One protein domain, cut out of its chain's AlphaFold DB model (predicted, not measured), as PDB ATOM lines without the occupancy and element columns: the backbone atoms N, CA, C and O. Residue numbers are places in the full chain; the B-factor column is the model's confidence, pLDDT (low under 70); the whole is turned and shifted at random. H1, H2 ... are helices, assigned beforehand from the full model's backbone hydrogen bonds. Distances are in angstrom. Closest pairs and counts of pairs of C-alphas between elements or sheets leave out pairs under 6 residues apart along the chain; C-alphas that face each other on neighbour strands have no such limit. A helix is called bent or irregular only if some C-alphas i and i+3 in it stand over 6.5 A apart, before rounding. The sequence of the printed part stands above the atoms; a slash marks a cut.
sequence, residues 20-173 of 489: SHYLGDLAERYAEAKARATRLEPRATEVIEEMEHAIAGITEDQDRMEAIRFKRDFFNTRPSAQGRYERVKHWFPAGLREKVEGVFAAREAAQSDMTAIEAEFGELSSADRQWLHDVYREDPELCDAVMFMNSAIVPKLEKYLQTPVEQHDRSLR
ATOM      1  N   SER A  20      61.345  67.541 -43.087       89.81
ATOM      2  CA  SER A  20      60.723  68.839 -43.350       89.81
ATOM      3  C   SER A  20      61.275  69.956 -42.468       89.81
ATOM      4  O   SER A  20      61.186  71.107 -42.864       89.81
ATOM      5  N   HIS A  21      61.869  69.625 -41.313       88.88
ATOM      6  CA  HIS A  21      62.582  70.583 -40.460       88.88
ATOM      7  C   HIS A  21      63.682  71.341 -41.216       88.88
ATOM      8  O   HIS A  21      63.855  72.534 -41.018       88.88
ATOM      9  N   TYR A  22      64.372  70.661 -42.138       90.25
ATOM     10  CA  TYR A  22      65.455  71.243 -42.933       90.25
ATOM     11  C   TYR A  22      64.965  71.954 -44.201       90.25
ATOM     12  O   TYR A  22      65.777  72.409 -45.008       90.25
ATOM     13  N   LEU A  23      63.649  71.996 -44.434       86.50
ATOM     14  CA  LEU A  23      63.072  72.700 -45.571       86.50
ATOM     15  C   LEU A  23      62.805  74.148 -45.155       86.50
ATOM     16  O   LEU A  23      61.903  74.421 -44.370       86.50
ATOM     17  N   GLY A  24      63.588  75.069 -45.709       87.06
ATOM     18  CA  GLY A  24      63.453  76.507 -45.497       87.06
ATOM     19  C   GLY A  24      63.909  77.297 -46.722       87.06
ATOM     20  O   GLY A  24      64.425  76.726 -47.684       87.06
ATOM     21  N   ASP A  25      63.728  78.613 -46.679       92.19
ATOM     22  CA  ASP A  25      64.008  79.534 -47.788       92.19
ATOM     23  C   ASP A  25      65.354  80.269 -47.650       92.19
ATOM     24  O   ASP A  25      65.729  81.055 -48.521       92.19
ATOM     25  N   LEU A  26      66.126  80.004 -46.587       92.25
ATOM     26  CA  LEU A  26      67.376  80.713 -46.288       92.25
ATOM     27  C   LEU A  26      68.377  80.655 -47.453       92.25
ATOM     28  O   LEU A  26      69.054  81.641 -47.748       92.25
ATOM     29  N   ALA A  27      68.448  79.518 -48.152       91.12
ATOM     30  CA  ALA A  27      69.298  79.361 -49.332       91.12
ATOM     31  C   ALA A  27      68.848  80.251 -50.505       91.12
ATOM     32  O   ALA A  27      69.691  80.826 -51.197       91.12
ATOM     33  N   GLU A  28      67.536  80.391 -50.711       94.06
ATOM     34  CA  GLU A  28      66.955  81.266 -51.734       94.06
ATOM     35  C   GLU A  28      67.200  82.734 -51.370       94.06
ATOM     36  O   GLU A  28      67.758  83.480 -52.173       94.06
ATOM     37  N   ARG A  29      66.929  83.123 -50.118       94.19
ATOM     38  CA  ARG A  29      67.194  84.470 -49.586       94.19
ATOM     39  C   ARG A  29      68.671  84.856 -49.683       94.19
ATOM     40  O   ARG A  29      68.985  85.979 -50.079       94.19
ATOM     41  N   TYR A  30      69.587  83.931 -49.387       94.69
ATOM     42  CA  TYR A  30      71.026  84.132 -49.581       94.69
ATOM     43  C   TYR A  30      71.374  84.347 -51.059       94.69
ATOM     44  O   TYR A  30      72.108  85.281 -51.395       94.69
ATOM     45  N   ALA A  31      70.841  83.509 -51.953       94.06
ATOM     46  CA  ALA A  31      71.070  83.640 -53.388       94.06
ATOM     47  C   ALA A  31      70.547  84.983 -53.924       94.06
ATOM     48  O   ALA A  31      71.234  85.647 -54.704       94.06
ATOM     49  N   GLU A  32      69.378  85.425 -53.460       93.62
ATOM     50  CA  GLU A  32      68.803  86.720 -53.803       93.62
ATOM     51  C   GLU A  32      69.625  87.894 -53.267       93.62
ATOM     52  O   GLU A  32      69.918  88.816 -54.030       93.62
ATOM     53  N   ALA A  33      70.032  87.866 -51.994       92.62
ATOM     54  CA  ALA A  33      70.868  88.905 -51.389       92.62
ATOM     55  C   ALA A  33      72.207  89.035 -52.127       92.62
ATOM     56  O   ALA A  33      72.623  90.135 -52.502       92.62
ATOM     57  N   LYS A  34      72.835  87.900 -52.452       93.12
ATOM     58  CA  LYS A  34      74.049  87.854 -53.269       93.12
ATOM     59  C   LYS A  34      73.812  88.421 -54.672       93.12
ATOM     60  O   LYS A  34      74.602  89.236 -55.144       93.12
ATOM     61  N   ALA A  35      72.708  88.054 -55.324       92.19
ATOM     62  CA  ALA A  35      72.351  88.574 -56.642       92.19
ATOM     63  C   ALA A  35      72.021  90.078 -56.624       92.19
ATOM     64  O   ALA A  35      72.258  90.764 -57.619       92.19
ATOM     65  N   ARG A  36      71.466  90.613 -55.526       88.88
ATOM     66  CA  ARG A  36      71.280  92.061 -55.328       88.88
ATOM     67  C   ARG A  36      72.629  92.765 -55.228       88.88
ATOM     68  O   ARG A  36      72.836  93.727 -55.959       88.88
ATOM     69  N   ALA A  37      73.554  92.246 -54.421       87.94
ATOM     70  CA  ALA A  37      74.899  92.805 -54.293       87.94
ATOM     71  C   ALA A  37      75.644  92.832 -55.640       87.94
ATOM     72  O   ALA A  37      76.184  93.864 -56.023       87.94
ATOM     73  N   THR A  38      75.592  91.746 -56.423       89.38
ATOM     74  CA  THR A  38      76.212  91.702 -57.762       89.38
ATOM     75  C   THR A  38      75.597  92.712 -58.737       89.38
ATOM     76  O   THR A  38      76.308  93.279 -59.562       89.38
ATOM     77  N   ARG A  39      74.289  92.989 -58.636       89.44
ATOM     78  CA  ARG A  39      73.606  93.993 -59.473       89.44
ATOM     79  C   ARG A  39      74.008  95.439 -59.159       89.44
ATOM     80  O   ARG A  39      73.699  96.320 -59.956       89.44
ATOM     81  N   LEU A  40      74.694  95.693 -58.042       88.81
ATOM     82  CA  LEU A  40      75.215  97.022 -57.708       88.81
ATOM     83  C   LEU A  40      76.515  97.354 -58.443       88.81
ATOM     84  O   LEU A  40      76.812  98.537 -58.598       88.81
ATOM     85  N   GLU A  41      77.263  96.354 -58.916       88.00
ATOM     86  CA  GLU A  41      78.565  96.572 -59.560       88.00
ATOM     87  C   GLU A  41      78.472  97.438 -60.827       88.00
ATOM     88  O   GLU A  41      79.173  98.446 -60.872       88.00
ATOM     89  N   PRO A  42      77.567  97.181 -61.798       91.56
ATOM     90  CA  PRO A  42      77.452  98.034 -62.985       91.56
ATOM     91  C   PRO A  42      77.124  99.489 -62.634       91.56
ATOM     92  O   PRO A  42      77.744 100.412 -63.150       91.56
ATOM     93  N   ARG A  43      76.211  99.697 -61.676       89.62
ATOM     94  CA  ARG A  43      75.837 101.034 -61.199       89.62
ATOM     95  C   ARG A  43      77.004 101.734 -60.501       89.62
ATOM     96  O   ARG A  43      77.161 102.943 -60.631       89.62
ATOM     97  N   ALA A  44      77.824 101.000 -59.750       90.94
ATOM     98  CA  ALA A  44      79.030 101.549 -59.144       90.94
ATOM     99  C   ALA A  44      80.076 101.916 -60.210       90.94
ATOM    100  O   ALA A  44      80.703 102.965 -60.086       90.94
ATOM    101  N   THR A  45      80.233 101.101 -61.259       92.88
ATOM    102  CA  THR A  45      81.117 101.384 -62.401       92.88
ATOM    103  C   THR A  45      80.698 102.650 -63.145       92.88
ATOM    104  O   THR A  45      81.529 103.535 -63.316       92.88
ATOM    105  N   GLU A  46      79.414 102.796 -63.487       93.31
ATOM    106  CA  GLU A  46      78.874 104.011 -64.124       93.31
ATOM    107  C   GLU A  46      79.166 105.264 -63.284       93.31
ATOM    108  O   GLU A  46      79.639 106.286 -63.780       93.31
ATOM    109  N   VAL A  47      78.954 105.171 -61.969       94.56
ATOM    110  CA  VAL A  47      79.248 106.266 -61.041       94.56
ATOM    111  C   VAL A  47      80.741 106.603 -61.004       94.56
ATOM    112  O   VAL A  47      81.099 107.772 -60.892       94.56
ATOM    113  N   ILE A  48      81.624 105.609 -61.108       94.50
ATOM    114  CA  ILE A  48      83.076 105.819 -61.145       94.50
ATOM    115  C   ILE A  48      83.499 106.532 -62.432       94.50
ATOM    116  O   ILE A  48      84.321 107.443 -62.359       94.50
ATOM    117  N   GLU A  49      82.925 106.171 -63.579       94.12
ATOM    118  CA  GLU A  49      83.174 106.855 -64.855       94.12
ATOM    119  C   GLU A  49      82.725 108.326 -64.792       94.12
ATOM    120  O   GLU A  49      83.474 109.237 -65.154       94.12
ATOM    121  N   GLU A  50      81.547 108.596 -64.220       93.81
ATOM    122  CA  GLU A  50      81.074 109.968 -63.995       93.81
ATOM    123  C   GLU A  50      81.960 110.746 -63.006       93.81
ATOM    124  O   GLU A  50      82.227 111.936 -63.209       93.81
ATOM    125  N   MET A  51      82.471 110.086 -61.958       93.88
ATOM    126  CA  MET A  51      83.460 110.679 -61.054       93.88
ATOM    127  C   MET A  51      84.751 111.047 -61.787       93.88
ATOM    128  O   MET A  51      85.312 112.101 -61.505       93.88
ATOM    129  N   GLU A  52      85.246 110.217 -62.708       93.81
ATOM    130  CA  GLU A  52      86.471 110.511 -63.465       93.81
ATOM    131  C   GLU A  52      86.344 111.790 -64.289       93.81
ATOM    132  O   GLU A  52      87.237 112.641 -64.242       93.81
ATOM    133  N   HIS A  53      85.210 111.963 -64.967       92.62
ATOM    134  CA  HIS A  53      84.915 113.186 -65.705       92.62
ATOM    135  C   HIS A  53      84.820 114.410 -64.789       92.62
ATOM    136  O   HIS A  53      85.385 115.456 -65.110       92.62
ATOM    137  N   ALA A  54      84.165 114.286 -63.631       92.00
ATOM    138  CA  ALA A  54      84.068 115.385 -62.671       92.00
ATOM    139  C   ALA A  54      85.438 115.761 -62.071       92.00
ATOM    140  O   ALA A  54      85.750 116.942 -61.935       92.00
ATOM    141  N   ILE A  55      86.287 114.771 -61.772       93.44
ATOM    142  CA  ILE A  55      87.642 114.974 -61.237       93.44
ATOM    143  C   ILE A  55      88.540 115.702 -62.245       93.44
ATOM    144  O   ILE A  55      89.356 116.531 -61.841       93.44
ATOM    145  N   ALA A  56      88.392 115.431 -63.546       91.50
ATOM    146  CA  ALA A  56      89.166 116.099 -64.593       91.50
ATOM    147  C   ALA A  56      88.920 117.621 -64.654       91.50
ATOM    148  O   ALA A  56      89.790 118.358 -65.114       91.50
ATOM    149  N   GLY A  57      87.764 118.089 -64.169       87.75
ATOM    150  CA  GLY A  57      87.411 119.510 -64.095       87.75
ATOM    151  C   GLY A  57      87.964 120.257 -62.874       87.75
ATOM    152  O   GLY A  57      87.784 121.470 -62.789       87.75
ATOM    153  N   ILE A  58      88.622 119.573 -61.931       91.69
ATOM    154  CA  ILE A  58      89.176 120.186 -60.715       91.69
ATOM    155  C   ILE A  58      90.555 120.788 -61.025       91.69
ATOM    156  O   ILE A  58      91.481 120.076 -61.422       91.69
ATOM    157  N   THR A  59      90.694 122.103 -60.837       87.25
ATOM    158  CA  THR A  59      91.908 122.865 -61.181       87.25
ATOM    159  C   THR A  59      92.992 122.806 -60.108       87.25
ATOM    160  O   THR A  59      94.174 122.786 -60.445       87.25
ATOM    161  N   GLU A  60      92.607 122.752 -58.832       91.50
ATOM    162  CA  GLU A  60      93.536 122.674 -57.701       91.50
ATOM    163  C   GLU A  60      94.081 121.248 -57.528       91.50
ATOM    164  O   GLU A  60      93.328 120.278 -57.401       91.50
ATOM    165  N   ASP A  61      95.409 121.100 -57.514       88.00
ATOM    166  CA  ASP A  61      96.062 119.782 -57.528       88.00
ATOM    167  C   ASP A  61      95.826 118.991 -56.231       88.00
ATOM    168  O   ASP A  61      95.627 117.773 -56.262       88.00
ATOM    169  N   GLN A  62      95.782 119.680 -55.086       89.31
ATOM    170  CA  GLN A  62      95.511 119.047 -53.791       89.31
ATOM    171  C   GLN A  62      94.092 118.465 -53.727       89.31
ATOM    172  O   GLN A  62      93.923 117.302 -53.345       89.31
ATOM    173  N   ASP A  63      93.101 119.227 -54.188       90.12
ATOM    174  CA  ASP A  63      91.688 118.834 -54.214       90.12
ATOM    175  C   ASP A  63      91.457 117.672 -55.186       90.12
ATOM    176  O   ASP A  63      90.845 116.651 -54.850       90.12
ATOM    177  N   ARG A  64      92.055 117.761 -56.382       90.94
ATOM    178  CA  ARG A  64      92.021 116.691 -57.385       90.94
ATOM    179  C   ARG A  64      92.598 115.390 -56.834       90.94
ATOM    180  O   ARG A  64      92.011 114.319 -57.007       90.94
ATOM    181  N   MET A  65      93.732 115.460 -56.140       92.06
ATOM    182  CA  MET A  65      94.360 114.295 -55.517       92.06
ATOM    183  C   MET A  65      93.492 113.679 -54.414       92.06
ATOM    184  O   MET A  65      93.470 112.451 -54.267       92.06
ATOM    185  N   GLU A  66      92.760 114.485 -53.645       92.38
ATOM    186  CA  GLU A  66      91.842 113.971 -52.632       92.38
ATOM    187  C   GLU A  66      90.615 113.286 -53.256       92.38
ATOM    188  O   GLU A  66      90.247 112.184 -52.825       92.38
ATOM    189  N   ALA A  67      90.062 113.845 -54.334       92.44
ATOM    190  CA  ALA A  67      88.975 113.232 -55.095       92.44
ATOM    191  C   ALA A  67      89.398 111.913 -55.780       92.44
ATOM    192  O   ALA A  67      88.653 110.930 -55.755       92.44
ATOM    193  N   ILE A  68      90.633 111.823 -56.296       93.50
ATOM    194  CA  ILE A  68      91.210 110.569 -56.826       93.50
ATOM    195  C   ILE A  68      91.312 109.501 -55.729       93.50
ATOM    196  O   ILE A  68      90.980 108.332 -55.955       93.50
ATOM    197  N   ARG A  69      91.763 109.880 -54.526       94.31
ATOM    198  CA  ARG A  69      91.838 108.961 -53.378       94.31
ATOM    199  C   ARG A  69      90.454 108.473 -52.965       94.31
ATOM    200  O   ARG A  69      90.309 107.288 -52.675       94.31
ATOM    201  N   PHE A  70      89.456 109.355 -52.965       95.75
ATOM    202  CA  PHE A  70      88.066 108.972 -52.744       95.75
ATOM    203  C   PHE A  70      87.581 107.968 -53.798       95.75
ATOM    204  O   PHE A  70      87.157 106.883 -53.413       95.75
ATOM    205  N   LYS A  71      87.726 108.261 -55.099       95.38
ATOM    206  CA  LYS A  71      87.341 107.347 -56.193       95.38
ATOM    207  C   LYS A  71      87.952 105.956 -56.010       95.38
ATOM    208  O   LYS A  71      87.265 104.944 -56.110       95.38
ATOM    209  N   ARG A  72      89.248 105.897 -55.691       93.75
ATOM    210  CA  ARG A  72      89.954 104.636 -55.427       93.75
ATOM    211  C   ARG A  72      89.383 103.901 -54.214       93.75
ATOM    212  O   ARG A  72      89.247 102.680 -54.262       93.75
ATOM    213  N   ASP A  73      89.096 104.606 -53.125       94.56
ATOM    214  CA  ASP A  73      88.513 103.992 -51.932       94.56
ATOM    215  C   ASP A  73      87.068 103.519 -52.186       94.56
ATOM    216  O   ASP A  73      86.694 102.451 -51.708       94.56
ATOM    217  N   PHE A  74      86.299 104.247 -53.001       93.69
ATOM    218  CA  PHE A  74      84.947 103.892 -53.437       93.69
ATOM    219  C   PHE A  74      84.920 102.657 -54.352       93.69
ATOM    220  O   PHE A  74      84.092 101.767 -54.147       93.69
ATOM    221  N   PHE A  75      85.849 102.564 -55.311       91.81
ATOM    222  CA  PHE A  75      86.027 101.394 -56.183       91.81
ATOM    223  C   PHE A  75      86.410 100.144 -55.388       91.81
ATOM    224  O   PHE A  75      85.801  99.095 -55.549       91.81
ATOM    225  N   ASN A  76      87.369 100.269 -54.466       90.75
ATOM    226  CA  ASN A  76      87.843  99.150 -53.644       90.75
ATOM    227  C   ASN A  76      86.954  98.858 -52.421       90.75
ATOM    228  O   ASN A  76      87.423  98.202 -51.490       90.75
ATOM    229  N   THR A  77      85.741  99.422 -52.369       90.25
ATOM    230  CA  THR A  77      84.769  99.226 -51.277       90.25
ATOM    231  C   THR A  77      85.375  99.401 -49.877       90.25
ATOM    232  O   THR A  77      85.091  98.634 -48.959       90.25
ATOM    233  N   ARG A  78      86.277 100.377 -49.702       91.56
ATOM    234  CA  ARG A  78      87.005 100.562 -48.440       91.56
ATOM    235  C   ARG A  78      86.146 101.310 -47.416       91.56
ATOM    236  O   ARG A  78      85.520 102.302 -47.791       91.56
ATOM    237  N   PRO A  79      86.214 100.967 -46.115       88.00
ATOM    238  CA  PRO A  79      85.491 101.693 -45.061       88.00
ATOM    239  C   PRO A  79      85.804 103.199 -45.010       88.00
ATOM    240  O   PRO A  79      84.966 104.013 -44.635       88.00
ATOM    241  N   SER A  80      87.007 103.600 -45.436       90.38
ATOM    242  CA  SER A  80      87.431 105.004 -45.491       90.38
ATOM    243  C   SER A  80      86.718 105.843 -46.560       90.38
ATOM    244  O   SER A  80      86.824 107.069 -46.519       90.38
ATOM    245  N   ALA A  81      86.013 105.221 -47.513       92.44
ATOM    246  CA  ALA A  81      85.395 105.911 -48.643       92.44
ATOM    247  C   ALA A  81      84.340 106.933 -48.201       92.44
ATOM    248  O   ALA A  81      84.319 108.037 -48.733       92.44
ATOM    249  N   GLN A  82      83.521 106.610 -47.199       90.50
ATOM    250  CA  GLN A  82      82.439 107.484 -46.734       90.50
ATOM    251  C   GLN A  82      82.978 108.730 -46.018       90.50
ATOM    252  O   GLN A  82      82.592 109.852 -46.332       90.50
ATOM    253  N   GLY A  83      83.976 108.560 -45.145       90.12
ATOM    254  CA  GLY A  83      84.657 109.691 -44.507       90.12
ATOM    255  C   GLY A  83      85.439 110.572 -45.492       90.12
ATOM    256  O   GLY A  83      85.609 111.764 -45.251       90.12
ATOM    257  N   ARG A  84      85.917 110.009 -46.613       92.69
ATOM    258  CA  ARG A  84      86.513 110.787 -47.714       92.69
ATOM    259  C   ARG A  84      85.458 111.486 -48.563       92.69
ATOM    260  O   ARG A  84      85.683 112.635 -48.922       92.69
ATOM    261  N   TYR A  85      84.334 110.830 -48.851       95.25
ATOM    262  CA  TYR A  85      83.222 111.405 -49.607       95.25
ATOM    263  C   TYR A  85      82.764 112.722 -48.986       95.25
ATOM    264  O   TYR A  85      82.684 113.726 -49.682       95.25
ATOM    265  N   GLU A  86      82.583 112.755 -47.665       94.12
ATOM    266  CA  GLU A  86      82.177 113.963 -46.941       94.12
ATOM    267  C   GLU A  86      83.102 115.165 -47.171       94.12
ATOM    268  O   GLU A  86      82.629 116.298 -47.262       94.12
ATOM    269  N   ARG A  87      84.409 114.926 -47.333       92.25
ATOM    270  CA  ARG A  87      85.389 115.983 -47.607       92.25
ATOM    271  C   ARG A  87      85.367 116.457 -49.053       92.25
ATOM    272  O   ARG A  87      85.596 117.632 -49.284       92.25
ATOM    273  N   VAL A  88      85.051 115.582 -50.006       93.44
ATOM    274  CA  VAL A  88      85.170 115.879 -51.447       93.44
ATOM    275  C   VAL A  88      83.831 116.131 -52.148       93.44
ATOM    276  O   VAL A  88      83.811 116.615 -53.276       93.44
ATOM    277  N   LYS A  89      82.691 115.824 -51.509       93.56
ATOM    278  CA  LYS A  89      81.362 115.829 -52.151       93.56
ATOM    279  C   LYS A  89      80.973 117.172 -52.761       93.56
ATOM    280  O   LYS A  89      80.239 117.206 -53.741       93.56
ATOM    281  N   HIS A  90      81.467 118.275 -52.204       92.19
ATOM    282  CA  HIS A  90      81.174 119.625 -52.681       92.19
ATOM    283  C   HIS A  90      81.797 119.939 -54.054       92.19
ATOM    284  O   HIS A  90      81.318 120.848 -54.728       92.19
ATOM    285  N   TRP A  91      82.790 119.162 -54.503       92.12
ATOM    286  CA  TRP A  91      83.347 119.244 -55.858       92.12
ATOM    287  C   TRP A  91      82.527 118.470 -56.901       92.12
ATOM    288  O   TRP A  91      82.782 118.598 -58.096       92.12
ATOM    289  N   PHE A  92      81.536 117.675 -56.480       93.06
ATOM    290  CA  PHE A  92      80.705 116.887 -57.386       93.06
ATOM    291  C   PHE A  92      79.340 117.544 -57.668       93.06
ATOM    292  O   PHE A  92      78.679 118.056 -56.751       93.06
ATOM    293  N   PRO A  93      78.847 117.481 -58.923       93.62
ATOM    294  CA  PRO A  93      77.496 117.921 -59.270       93.62
ATOM    295  C   PRO A  93      76.419 117.215 -58.438       93.62
ATOM    296  O   PRO A  93      76.596 116.075 -58.012       93.62
ATOM    297  N   ALA A  94      75.272 117.873 -58.237       92.25
ATOM    298  CA  ALA A  94      74.175 117.334 -57.424       92.25
ATOM    299  C   ALA A  94      73.707 115.937 -57.886       92.25
ATOM    300  O   ALA A  94      73.553 115.051 -57.054       92.25
ATOM    301  N   GLY A  95      73.580 115.715 -59.201       93.50
ATOM    302  CA  GLY A  95      73.186 114.408 -59.742       93.50
ATOM    303  C   GLY A  95      74.219 113.299 -59.506       93.50
ATOM    304  O   GLY A  95      73.842 112.157 -59.267       93.50
ATOM    305  N   LEU A  96      75.520 113.622 -59.509       93.88
ATOM    306  CA  LEU A  96      76.565 112.649 -59.177       93.88
ATOM    307  C   LEU A  96      76.553 112.336 -57.677       93.88
ATOM    308  O   LEU A  96      76.625 111.170 -57.305       93.88
ATOM    309  N   ARG A  97      76.391 113.349 -56.816       94.62
ATOM    310  CA  ARG A  97      76.249 113.156 -55.362       94.62
ATOM    311  C   ARG A  97      75.110 112.198 -55.014       94.62
ATOM    312  O   ARG A  97      75.334 111.241 -54.281       94.62
ATOM    313  N   GLU A  98      73.935 112.392 -55.610       94.94
ATOM    314  CA  GLU A  98      72.773 111.517 -55.405       94.94
ATOM    315  C   GLU A  98      73.061 110.066 -55.819       94.94
ATOM    316  O   GLU A  98      72.729 109.123 -55.099       94.94
ATOM    317  N   LYS A  99      73.737 109.858 -56.957       94.81
ATOM    318  CA  LYS A  99      74.116 108.510 -57.399       94.81
ATOM    319  C   LYS A  99      75.127 107.853 -56.456       94.81
ATOM    320  O   LYS A  99      74.987 106.667 -56.163       94.81
ATOM    321  N   VAL A 100      76.114 108.606 -55.969       94.12
ATOM    322  CA  VAL A 100      77.131 108.129 -55.016       94.12
ATOM    323  C   VAL A 100      76.499 107.738 -53.685       94.12
ATOM    324  O   VAL A 100      76.751 106.642 -53.185       94.12
ATOM    325  N   GLU A 101      75.638 108.596 -53.143       94.56
ATOM    326  CA  GLU A 101      74.869 108.334 -51.922       94.56
ATOM    327  C   GLU A 101      73.942 107.128 -52.099       94.56
ATOM    328  O   GLU A 101      73.896 106.256 -51.233       94.56
ATOM    329  N   GLY A 102      73.292 107.004 -53.259       93.56
ATOM    330  CA  GLY A 102      72.477 105.841 -53.604       93.56
ATOM    331  C   GLY A 102      73.269 104.530 -53.657       93.56
ATOM    332  O   GLY A 102      72.763 103.498 -53.221       93.56
ATOM    333  N   VAL A 103      74.514 104.547 -54.149       93.69
ATOM    334  CA  VAL A 103      75.393 103.362 -54.133       93.69
ATOM    335  C   VAL A 103      75.857 103.035 -52.713       93.69
ATOM    336  O   VAL A 103      75.888 101.859 -52.353       93.69
ATOM    337  N   PHE A 104      76.183 104.035 -51.888       93.75
ATOM    338  CA  PHE A 104      76.515 103.805 -50.479       93.75
ATOM    339  C   PHE A 104      75.350 103.178 -49.712       93.75
ATOM    340  O   PHE A 104      75.537 102.123 -49.108       93.75
ATOM    341  N   ALA A 105      74.152 103.757 -49.815       92.25
ATOM    342  CA  ALA A 105      72.953 103.237 -49.166       92.25
ATOM    343  C   ALA A 105      72.628 101.805 -49.625       92.25
ATOM    344  O   ALA A 105      72.309 100.942 -48.812       92.25
ATOM    345  N   ALA A 106      72.765 101.518 -50.924       91.94
ATOM    346  CA  ALA A 106      72.521 100.180 -51.451       91.94
ATOM    347  C   ALA A 106      73.561  99.146 -50.980       91.94
ATOM    348  O   ALA A 106      73.203  97.999 -50.713       91.94
ATOM    349  N   ARG A 107      74.840  99.534 -50.853       91.50
ATOM    350  CA  ARG A 107      75.902  98.672 -50.304       91.50
ATOM    351  C   ARG A 107      75.697  98.396 -48.818       91.50
ATOM    352  O   ARG A 107      75.860  97.257 -48.394       91.50
ATOM    353  N   GLU A 108      75.320  99.412 -48.046       91.25
ATOM    354  CA  GLU A 108      75.011  99.273 -46.622       91.25
ATOM    355  C   GLU A 108      73.812  98.341 -46.401       91.25
ATOM    356  O   GLU A 108      73.907  97.401 -45.615       91.25
ATOM    357  N   ALA A 109      72.732  98.525 -47.167       91.12
ATOM    358  CA  ALA A 109      71.569  97.642 -47.129       91.12
ATOM    359  C   ALA A 109      71.934  96.190 -47.489       91.12
ATOM    360  O   ALA A 109      71.567  95.265 -46.771       91.12
ATOM    361  N   ALA A 110      72.718  95.977 -48.554       91.38
ATOM    362  CA  ALA A 110      73.165  94.640 -48.951       91.38
ATOM    363  C   ALA A 110      74.059  93.969 -47.890       91.38
ATOM    364  O   ALA A 110      73.952  92.763 -47.667       91.38
ATOM    365  N   GLN A 111      74.929  94.737 -47.227       91.19
ATOM    366  CA  GLN A 111      75.759  94.234 -46.133       91.19
ATOM    367  C   GLN A 111      74.911  93.881 -44.906       91.19
ATOM    368  O   GLN A 111      75.130  92.833 -44.304       91.19
ATOM    369  N   SER A 112      73.937  94.724 -44.554       91.94
ATOM    370  CA  SER A 112      73.017  94.472 -43.442       91.94
ATOM    371  C   SER A 112      72.171  93.220 -43.685       91.94
ATOM    372  O   SER A 112      72.102  92.371 -42.796       91.94
ATOM    373  N   ASP A 113      71.618  93.058 -44.893       92.56
ATOM    374  CA  ASP A 113      70.906  91.848 -45.321       92.56
ATOM    375  C   ASP A 113      71.784  90.599 -45.154       92.56
ATOM    376  O   ASP A 113      71.345  89.591 -44.602       92.56
ATOM    377  N   MET A 114      73.040  90.659 -45.618       92.94
ATOM    378  CA  MET A 114      73.963  89.524 -45.538       92.94
ATOM    379  C   MET A 114      74.301  89.169 -44.088       92.94
ATOM    380  O   MET A 114      74.261  88.000 -43.720       92.94
ATOM    381  N   THR A 115      74.577  90.167 -43.248       94.25
ATOM    382  CA  THR A 115      74.864  89.953 -41.824       94.25
ATOM    383  C   THR A 115      73.657  89.376 -41.078       94.25
ATOM    384  O   THR A 115      73.833  88.506 -40.227       94.25
ATOM    385  N   ALA A 116      72.433  89.797 -41.414       93.88
ATOM    386  CA  ALA A 116      71.219  89.208 -40.851       93.88
ATOM    387  C   ALA A 116      71.065  87.728 -41.249       93.88
ATOM    388  O   ALA A 116      70.795  86.889 -40.393       93.88
ATOM    389  N   ILE A 117      71.310  87.395 -42.522       95.50
ATOM    390  CA  ILE A 117      71.290  86.010 -43.024       95.50
ATOM    391  C   ILE A 117      72.373  85.153 -42.353       95.50
ATOM    392  O   ILE A 117      72.117  84.001 -42.009       95.50
ATOM    393  N   GLU A 118      73.578  85.687 -42.150       94.44
ATOM    394  CA  GLU A 118      74.670  84.981 -41.465       94.44
ATOM    395  C   GLU A 118      74.342  84.689 -39.995       94.44
ATOM    396  O   GLU A 118      74.631  83.590 -39.511       94.44
ATOM    397  N   ALA A 119      73.718  85.640 -39.292       94.12
ATOM    398  CA  ALA A 119      73.264  85.445 -37.918       94.12
ATOM    399  C   ALA A 119      72.178  84.358 -37.838       94.12
ATOM    400  O   ALA A 119      72.317  83.406 -37.070       94.12
ATOM    401  N   GLU A 120      71.161  84.445 -38.702       94.69
ATOM    402  CA  GLU A 120      70.088  83.450 -38.807       94.69
ATOM    403  C   GLU A 120      70.637  82.055 -39.147       94.69
ATOM    404  O   GLU A 120      70.249  81.064 -38.533       94.69
ATOM    405  N   PHE A 121      71.608  81.962 -40.065       94.19
ATOM    406  CA  PHE A 121      72.280  80.701 -40.388       94.19
ATOM    407  C   PHE A 121      72.988  80.085 -39.173       94.19
ATOM    408  O   PHE A 121      72.966  78.865 -38.999       94.19
ATOM    409  N   GLY A 122      73.633  80.903 -38.334       91.12
ATOM    410  CA  GLY A 122      74.308  80.437 -37.121       91.12
ATOM    411  C   GLY A 122      73.345  79.839 -36.093       91.12
ATOM    412  O   GLY A 122      73.621  78.772 -35.530       91.12
ATOM    413  N   GLU A 123      72.204  80.498 -35.887       91.62
ATOM    414  CA  GLU A 123      71.128  80.021 -35.013       91.62
ATOM    415  C   GLU A 123      70.504  78.733 -35.562       91.62
ATOM    416  O   GLU A 123      70.461  77.717 -34.860       91.62
ATOM    417  N   LEU A 124      70.127  78.738 -36.846       93.06
ATOM    418  CA  LEU A 124      69.516  77.594 -37.518       93.06
ATOM    419  C   LEU A 124      70.447  76.377 -37.522       93.06
ATOM    420  O   LEU A 124      70.028  75.292 -37.151       93.06
ATOM    421  N   SER A 125      71.735  76.544 -37.831       90.62
ATOM    422  CA  SER A 125      72.722  75.450 -37.840       90.62
ATOM    423  C   SER A 125      72.902  74.780 -36.471       90.62
ATOM    424  O   SER A 125      73.235  73.593 -36.381       90.62
ATOM    425  N   SER A 126      72.716  75.537 -35.388       90.25
ATOM    426  CA  SER A 126      72.775  75.003 -34.026       90.25
ATOM    427  C   SER A 126      71.489  74.246 -33.682       90.25
ATOM    428  O   SER A 126      71.568  73.118 -33.194       90.25
ATOM    429  N   ALA A 127      70.328  74.821 -34.011       93.31
ATOM    430  CA  ALA A 127      69.024  74.184 -33.838       93.31
ATOM    431  C   ALA A 127      68.885  72.896 -34.672       93.31
ATOM    432  O   ALA A 127      68.509  71.859 -34.136       93.31
ATOM    433  N   ASP A 128      69.295  72.927 -35.940       94.38
ATOM    434  CA  ASP A 128      69.296  71.799 -36.876       94.38
ATOM    435  C   ASP A 128      70.118  70.613 -36.365       94.38
ATOM    436  O   ASP A 128      69.752  69.449 -36.564       94.38
ATOM    437  N   ARG A 129      71.255  70.897 -35.714       94.69
ATOM    438  CA  ARG A 129      72.111  69.870 -35.109       94.69
ATOM    439  C   ARG A 129      71.470  69.282 -33.862       94.69
ATOM    440  O   ARG A 129      71.538  68.069 -33.683       94.69
ATOM    441  N   GLN A 130      70.851  70.118 -33.032       95.88
ATOM    442  CA  GLN A 130      70.095  69.650 -31.874       95.88
ATOM    443  C   GLN A 130      68.937  68.748 -32.312       95.88
ATOM    444  O   GLN A 130      68.835  67.621 -31.841       95.88
ATOM    445  N   TRP A 131      68.166  69.178 -33.314       95.94
ATOM    446  CA  TRP A 131      67.109  68.377 -33.923       95.94
ATOM    447  C   TRP A 131      67.625  67.038 -34.458       95.94
ATOM    448  O   TRP A 131      67.059  65.990 -34.158       95.94
ATOM    449  N   LEU A 132      68.729  67.049 -35.216       96.38
ATOM    450  CA  LEU A 132      69.337  65.825 -35.740       96.38
ATOM    451  C   LEU A 132      69.736  64.871 -34.610       96.38
ATOM    452  O   LEU A 132      69.452  63.678 -34.681       96.38
ATOM    453  N   HIS A 133      70.396  65.395 -33.576       95.88
ATOM    454  CA  HIS A 133      70.810  64.627 -32.404       95.88
ATOM    455  C   HIS A 133      69.613  63.979 -31.709       95.88
ATOM    456  O   HIS A 133      69.629  62.769 -31.479       95.88
ATOM    457  N   ASP A 134      68.557  64.754 -31.468       95.62
ATOM    458  CA  ASP A 134      67.341  64.293 -30.803       95.62
ATOM    459  C   ASP A 134      66.618  63.219 -31.626       95.62
ATOM    460  O   ASP A 134      66.313  62.154 -31.092       95.62
ATOM    461  N   VAL A 135      66.458  63.412 -32.943       95.38
ATOM    462  CA  VAL A 135      65.821  62.429 -33.842       95.38
ATOM    463  C   VAL A 135      66.495  61.055 -33.764       95.38
ATOM    464  O   VAL A 135      65.810  60.034 -33.727       95.38
ATOM    465  N   TYR A 136      67.829  61.006 -33.747       94.56
ATOM    466  CA  TYR A 136      68.561  59.739 -33.657       94.56
ATOM    467  C   TYR A 136      68.619  59.163 -32.241       94.56
ATOM    468  O   TYR A 136      68.759  57.952 -32.087       94.56
ATOM    469  N   ARG A 137      68.529  60.007 -31.209       93.12
ATOM    470  CA  ARG A 137      68.495  59.568 -29.810       93.12
ATOM    471  C   ARG A 137      67.134  58.985 -29.427       93.12
ATOM    472  O   ARG A 137      67.079  58.046 -28.640       93.12
ATOM    473  N   GLU A 138      66.056  59.545 -29.965       93.00
ATOM    474  CA  GLU A 138      64.674  59.148 -29.672       93.00
ATOM    475  C   GLU A 138      64.200  57.944 -30.491       93.00
ATOM    476  O   GLU A 138      63.236  57.286 -30.099       93.00
ATOM    477  N   ASP A 139      64.874  57.626 -31.602       91.62
ATOM    478  CA  ASP A 139      64.521  56.509 -32.476       91.62
ATOM    479  C   ASP A 139      65.651  55.464 -32.586       91.62
ATOM    480  O   ASP A 139      66.527  55.559 -33.459       91.62
ATOM    481  N   PRO A 140      65.623  54.427 -31.725       88.44
ATOM    482  CA  PRO A 140      66.585  53.333 -31.771       88.44
ATOM    483  C   PRO A 140      66.578  52.558 -33.095       88.44
ATOM    484  O   PRO A 140      67.641  52.144 -33.549       88.44
ATOM    485  N   GLU A 141      65.423  52.393 -33.753       88.56
ATOM    486  CA  GLU A 141      65.338  51.660 -35.025       88.56
ATOM    487  C   GLU A 141      66.046  52.410 -36.158       88.56
ATOM    488  O   GLU A 141      66.696  51.793 -37.009       88.56
ATOM    489  N   LEU A 142      65.937  53.743 -36.175       90.31
ATOM    490  CA  LEU A 142      66.671  54.594 -37.109       90.31
ATOM    491  C   LEU A 142      68.181  54.515 -36.848       90.31
ATOM    492  O   LEU A 142      68.960  54.416 -37.799       90.31
ATOM    493  N   CYS A 143      68.589  54.556 -35.578       90.06
ATOM    494  CA  CYS A 143      69.988  54.443 -35.169       90.06
ATOM    495  C   CYS A 143      70.591  53.096 -35.601       90.06
ATOM    496  O   CYS A 143      71.629  53.060 -36.268       90.06
ATOM    497  N   ASP A 144      69.894  51.996 -35.316       89.06
ATOM    498  CA  ASP A 144      70.324  50.651 -35.688       89.06
ATOM    499  C   ASP A 144      70.421  50.497 -37.212       89.06
ATOM    500  O   ASP A 144      71.401  49.950 -37.731       89.06
ATOM    501  N   ALA A 145      69.473  51.059 -37.964       88.25
ATOM    502  CA  ALA A 145      69.481  50.997 -39.423       88.25
ATOM    503  C   ALA A 145      70.705  51.689 -40.064       88.25
ATOM    504  O   ALA A 145      71.151  51.276 -41.143       88.25
ATOM    505  N   VAL A 146      71.300  52.702 -39.416       88.38
ATOM    506  CA  VAL A 146      72.555  53.328 -39.886       88.38
ATOM    507  C   VAL A 146      73.690  52.301 -39.917       88.38
ATOM    508  O   VAL A 146      74.502  52.299 -40.850       88.38
ATOM    509  N   MET A 147      73.728  51.391 -38.942       76.50
ATOM    510  CA  MET A 147      74.759  50.356 -38.854       76.50
ATOM    511  C   MET A 147      74.702  49.379 -40.016       76.50
ATOM    512  O   MET A 147      75.744  48.983 -40.538       76.50
ATOM    513  N   PHE A 148      73.490  49.024 -40.447       76.88
ATOM    514  CA  PHE A 148      73.289  48.090 -41.549       76.88
ATOM    515  C   PHE A 148      73.906  48.606 -42.859       76.88
ATOM    516  O   PHE A 148      74.373  47.822 -43.682       76.88
ATOM    517  N   MET A 149      73.987  49.931 -43.041       77.62
ATOM    518  CA  MET A 149      74.717  50.511 -44.170       77.62
ATOM    519  C   MET A 149      76.235  50.490 -43.989       77.62
ATOM    520  O   MET A 149      76.964  50.305 -44.967       77.62
ATOM    521  N   ASN A 150      76.724  50.774 -42.780       80.44
ATOM    522  CA  ASN A 150      78.150  50.901 -42.513       80.44
ATOM    523  C   ASN A 150      78.482  50.649 -41.037       80.44
ATOM    524  O   ASN A 150      78.473  51.576 -40.230       80.44
ATOM    525  N   SER A 151      78.888  49.428 -40.695       79.56
ATOM    526  CA  SER A 151      79.284  49.075 -39.324       79.56
ATOM    527  C   SER A 151      80.480  49.882 -38.793       79.56
ATOM    528  O   SER A 151      80.628  50.049 -37.586       79.56
ATOM    529  N   ALA A 152      81.316  50.467 -39.658       84.56
ATOM    530  CA  ALA A 152      82.451  51.280 -39.218       84.56
ATOM    531  C   ALA A 152      82.043  52.663 -38.668       84.56
ATOM    532  O   ALA A 152      82.861  53.337 -38.037       84.56
ATOM    533  N   ILE A 153      80.803  53.119 -38.901       88.31
ATOM    534  CA  ILE A 153      80.319  54.416 -38.390       88.31
ATOM    535  C   ILE A 153      79.935  54.360 -36.907       88.31
ATOM    536  O   ILE A 153      79.816  55.392 -36.254       88.31
ATOM    537  N   VAL A 154      79.780  53.159 -36.366       87.06
ATOM    538  CA  VAL A 154      79.076  52.894 -35.111       87.06
ATOM    539  C   VAL A 154      79.752  53.513 -33.900       87.06
ATOM    540  O   VAL A 154      79.080  54.275 -33.209       87.06
ATOM    541  N   PRO A 155      81.071  53.337 -33.679       90.12
ATOM    542  CA  PRO A 155      81.720  53.965 -32.528       90.12
ATOM    543  C   PRO A 155      81.641  55.496 -32.591       90.12
ATOM    544  O   PRO A 155      81.610  56.183 -31.573       90.12
ATOM    545  N   LYS A 156      81.604  56.056 -33.810       92.69
ATOM    546  CA  LYS A 156      81.475  57.500 -34.018       92.69
ATOM    547  C   LYS A 156      80.049  57.982 -33.753       92.69
ATOM    548  O   LYS A 156      79.898  59.049 -33.170       92.69
ATOM    549  N   LEU A 157      79.039  57.210 -34.157       93.31
ATOM    550  CA  LEU A 157      77.632  57.494 -33.880       93.31
ATOM    551  C   LEU A 157      77.337  57.419 -32.377       93.31
ATOM    552  O   LEU A 157      76.725  58.330 -31.836       93.31
ATOM    553  N   GLU A 158      77.846  56.404 -31.680       93.12
ATOM    554  CA  GLU A 158      77.709  56.298 -30.222       93.12
ATOM    555  C   GLU A 158      78.318  57.513 -29.519       93.12
ATOM    556  O   GLU A 158      77.656  58.157 -28.706       93.12
ATOM    557  N   LYS A 159      79.544  57.901 -29.899       95.38
ATOM    558  CA  LYS A 159      80.181  59.111 -29.366       95.38
ATOM    559  C   LYS A 159      79.371  60.376 -29.681       95.38
ATOM    560  O   LYS A 159      79.252  61.242 -28.818       95.38
ATOM    561  N   TYR A 160      78.828  60.490 -30.893       95.88
ATOM    562  CA  TYR A 160      77.989  61.616 -31.312       95.88
ATOM    563  C   TYR A 160      76.745  61.759 -30.429       95.88
ATOM    564  O   TYR A 160      76.464  62.852 -29.946       95.88
ATOM    565  N   LEU A 161      76.049  60.652 -30.163       94.94
ATOM    566  CA  LEU A 161      74.826  60.637 -29.358       94.94
ATOM    567  C   LEU A 161      75.093  60.851 -27.860       94.94
ATOM    568  O   LEU A 161      74.274  61.460 -27.177       94.94
ATOM    569  N   GLN A 162      76.245  60.406 -27.349       95.69
ATOM    570  CA  GLN A 162      76.641  60.587 -25.944       95.69
ATOM    571  C   GLN A 162      77.199  61.982 -25.628       95.69
ATOM    572  O   GLN A 162      77.194  62.396 -24.470       95.69
ATOM    573  N   THR A 163      77.706  62.702 -26.630       96.31
ATOM    574  CA  THR A 163      78.290  64.037 -26.442       96.31
ATOM    575  C   THR A 163      77.200  65.106 -26.609       96.31
ATOM    576  O   THR A 163      76.522  65.086 -27.640       96.31
ATOM    577  N   PRO A 164      77.033  66.057 -25.667       95.69
ATOM    578  CA  PRO A 164      76.148  67.211 -25.853       95.69
ATOM    579  C   PRO A 164      76.515  68.015 -27.103       95.69
ATOM    580  O   PRO A 164      77.697  68.152 -27.429       95.69
ATOM    581  N   VAL A 165      75.515  68.558 -27.797       94.94
ATOM    582  CA  VAL A 165      75.674  69.203 -29.112       94.94
ATOM    583  C   VAL A 165      76.643  70.388 -29.069       94.94
ATOM    584  O   VAL A 165      77.450  70.573 -29.984       94.94
ATOM    585  N   GLU A 166      76.656  71.141 -27.972       93.75
ATOM    586  CA  GLU A 166      77.550  72.284 -27.748       93.75
ATOM    587  C   GLU A 166      79.022  71.857 -27.662       93.75
ATOM    588  O   GLU A 166      79.928  72.629 -27.980       93.75
ATOM    589  N   GLN A 167      79.266  70.607 -27.262       95.38
ATOM    590  CA  GLN A 167      80.595  70.016 -27.103       95.38
ATOM    591  C   GLN A 167      81.046  69.237 -28.346       95.38
ATOM    592  O   GLN A 167      82.130  68.647 -28.351       95.38
ATOM    593  N   HIS A 168      80.251  69.221 -29.421       95.38
ATOM    594  CA  HIS A 168      80.640  68.548 -30.657       95.38
ATOM    595  C   HIS A 168      81.839  69.242 -31.296       95.38
ATOM    596  O   HIS A 168      81.758  70.384 -31.764       95.38
ATOM    597  N   ASP A 169      82.953  68.518 -31.370       94.38
ATOM    598  CA  ASP A 169      84.146  68.943 -32.092       94.38
ATOM    599  C   ASP A 169      83.954  68.869 -33.624       94.38
ATOM    600  O   ASP A 169      82.956  68.369 -34.152       94.38
ATOM    601  N   ARG A 170      84.948  69.348 -34.382       93.00
ATOM    602  CA  ARG A 170      84.926  69.300 -35.857       93.00
ATOM    603  C   ARG A 170      84.798  67.872 -36.407       93.00
ATOM    604  O   ARG A 170      84.356  67.706 -37.539       93.00
ATOM    605  N   SER A 171      85.232  66.855 -35.664       91.44
ATOM    606  CA  SER A 171      85.155  65.455 -36.088       91.44
ATOM    607  C   SER A 171      83.723  64.932 -35.987       91.44
ATOM    608  O   SER A 171      83.228  64.345 -36.949       91.44
ATOM    609  N   LEU A 172      83.038  65.209 -34.875       93.50
ATOM    610  CA  LEU A 172      81.640  64.840 -34.654       93.50
ATOM    611  C   LEU A 172      80.703  65.575 -35.612       93.50
ATOM    612  O   LEU A 172      79.881  64.931 -36.252       93.50
ATOM    613  N   ARG A 173      80.916  66.878 -35.841       93.44
ATOM    614  CA  ARG A 173      80.111  67.667 -36.798       93.44
ATOM    615  C   ARG A 173      80.174  67.149 -38.239       93.44
ATOM    616  O   ARG A 173      79.276  67.404 -39.031       93.44
TER     617      ARG A 173
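What this domain is: This is residues 20 to 173 of the 489 residues of the protein "Lant_dehydr_N domain-containing protein" of Paenibacillus sp. P1XP2 (UniProt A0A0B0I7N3). The model is a long rod built on one very long helix, H4, with the bent helix H1 running back alongside part of it, nearly straight through its bend. At one end of the rod H2 and H3 fold back beside H1b as a small helical head; at the other end the short helices H5, H6 and H7 make a second small cluster, with H5 and H6 across the end of H4. The printed part has 154 residues with seven named helices, H1 to H7 in chain order, and no named strand: all helix. It is extended, with a radius of gyration of the C-alphas of 25.9 A and spans of 79 by 26 by 22 A.

Where its parts are: H1, residues 26 to 56, begins with C-alpha 26 at (67.376, 80.713, -46.288). By its hydrogen bonds it was assigned as one helix, but it is bent: C-alphas 39 and 42 are 6.6 A apart. Its arms are H1a, residues 26 to 39, 19.7 A, and H1b, residues 42 to 56, 21.6 A, at a shallow tilt of 27 degrees. H2 is residues 61 to 75, 21.0 A. H3, residues 80 to 91, 18.1 A, is irregular, with C-alphas 87 and 90 7.5 A apart. H4, residues 94 to 138, is 65.2 A long and ends with C-alpha 138 at (64.674, 59.148, -29.672). H5 is residues 140 to 149, 15.1 A. H6, residues 151 to 162, 17.8 A, is irregular, with C-alphas 152 and 155 7.2 A apart. H7, residues 170 to 173, ends with C-alpha 173 at (80.111, 67.667, -36.798).

How they stand to each other: H1a touches H4 at its residues 107 to 121 alone, closest at the C-alphas of Ala 37 and Ala 110, 5.9 A, opposite ways at a shallow tilt of 19 degrees. H1b touches residues 96 to 103 of H4 alone, closest at the C-alphas of Ala 44 and Val 103, 6.5 A. H1b and H2 form a helical hairpin, at a shallow tilt of 6 degrees; their closest C-alphas, Ile 55 and Arg 64, are 6.1 A apart. H2 touches H3 at a steep tilt of 46 degrees, closest at the C-alphas of Asp 73 and Ala 81, 4.9 A. H4 and H5 only just touch, only at the corner, with 3 pairs of C-alphas within 8 A. H6 touches H4, about perpendicular at 77 degrees, closest at the C-alphas of His 133 and Leu 161, 6.4 A. H6 and H7 only just touch, with 3 pairs within 8 A, the closest being the C-alphas of Tyr 160 and Leu 172, 5.9 A. In H1a, H1b, H2 and H4 every O i to N i+4 pair is within hydrogen-bond range, against 5 of 8 in H3, 3 of 6 in H5 and 6 of 8 in H6; H7 is too short for such a pair.

The domain as a whole: The two C-alphas farthest apart, those of Thr 59 and Glu 141, are 80.4 A apart. The printed part has no cut and no long link. Residues 148 to 153, of which 151 to 153 belong to H6, stand free. The mean pLDDT of the printed part is 91.9, and no printed residue is under 70.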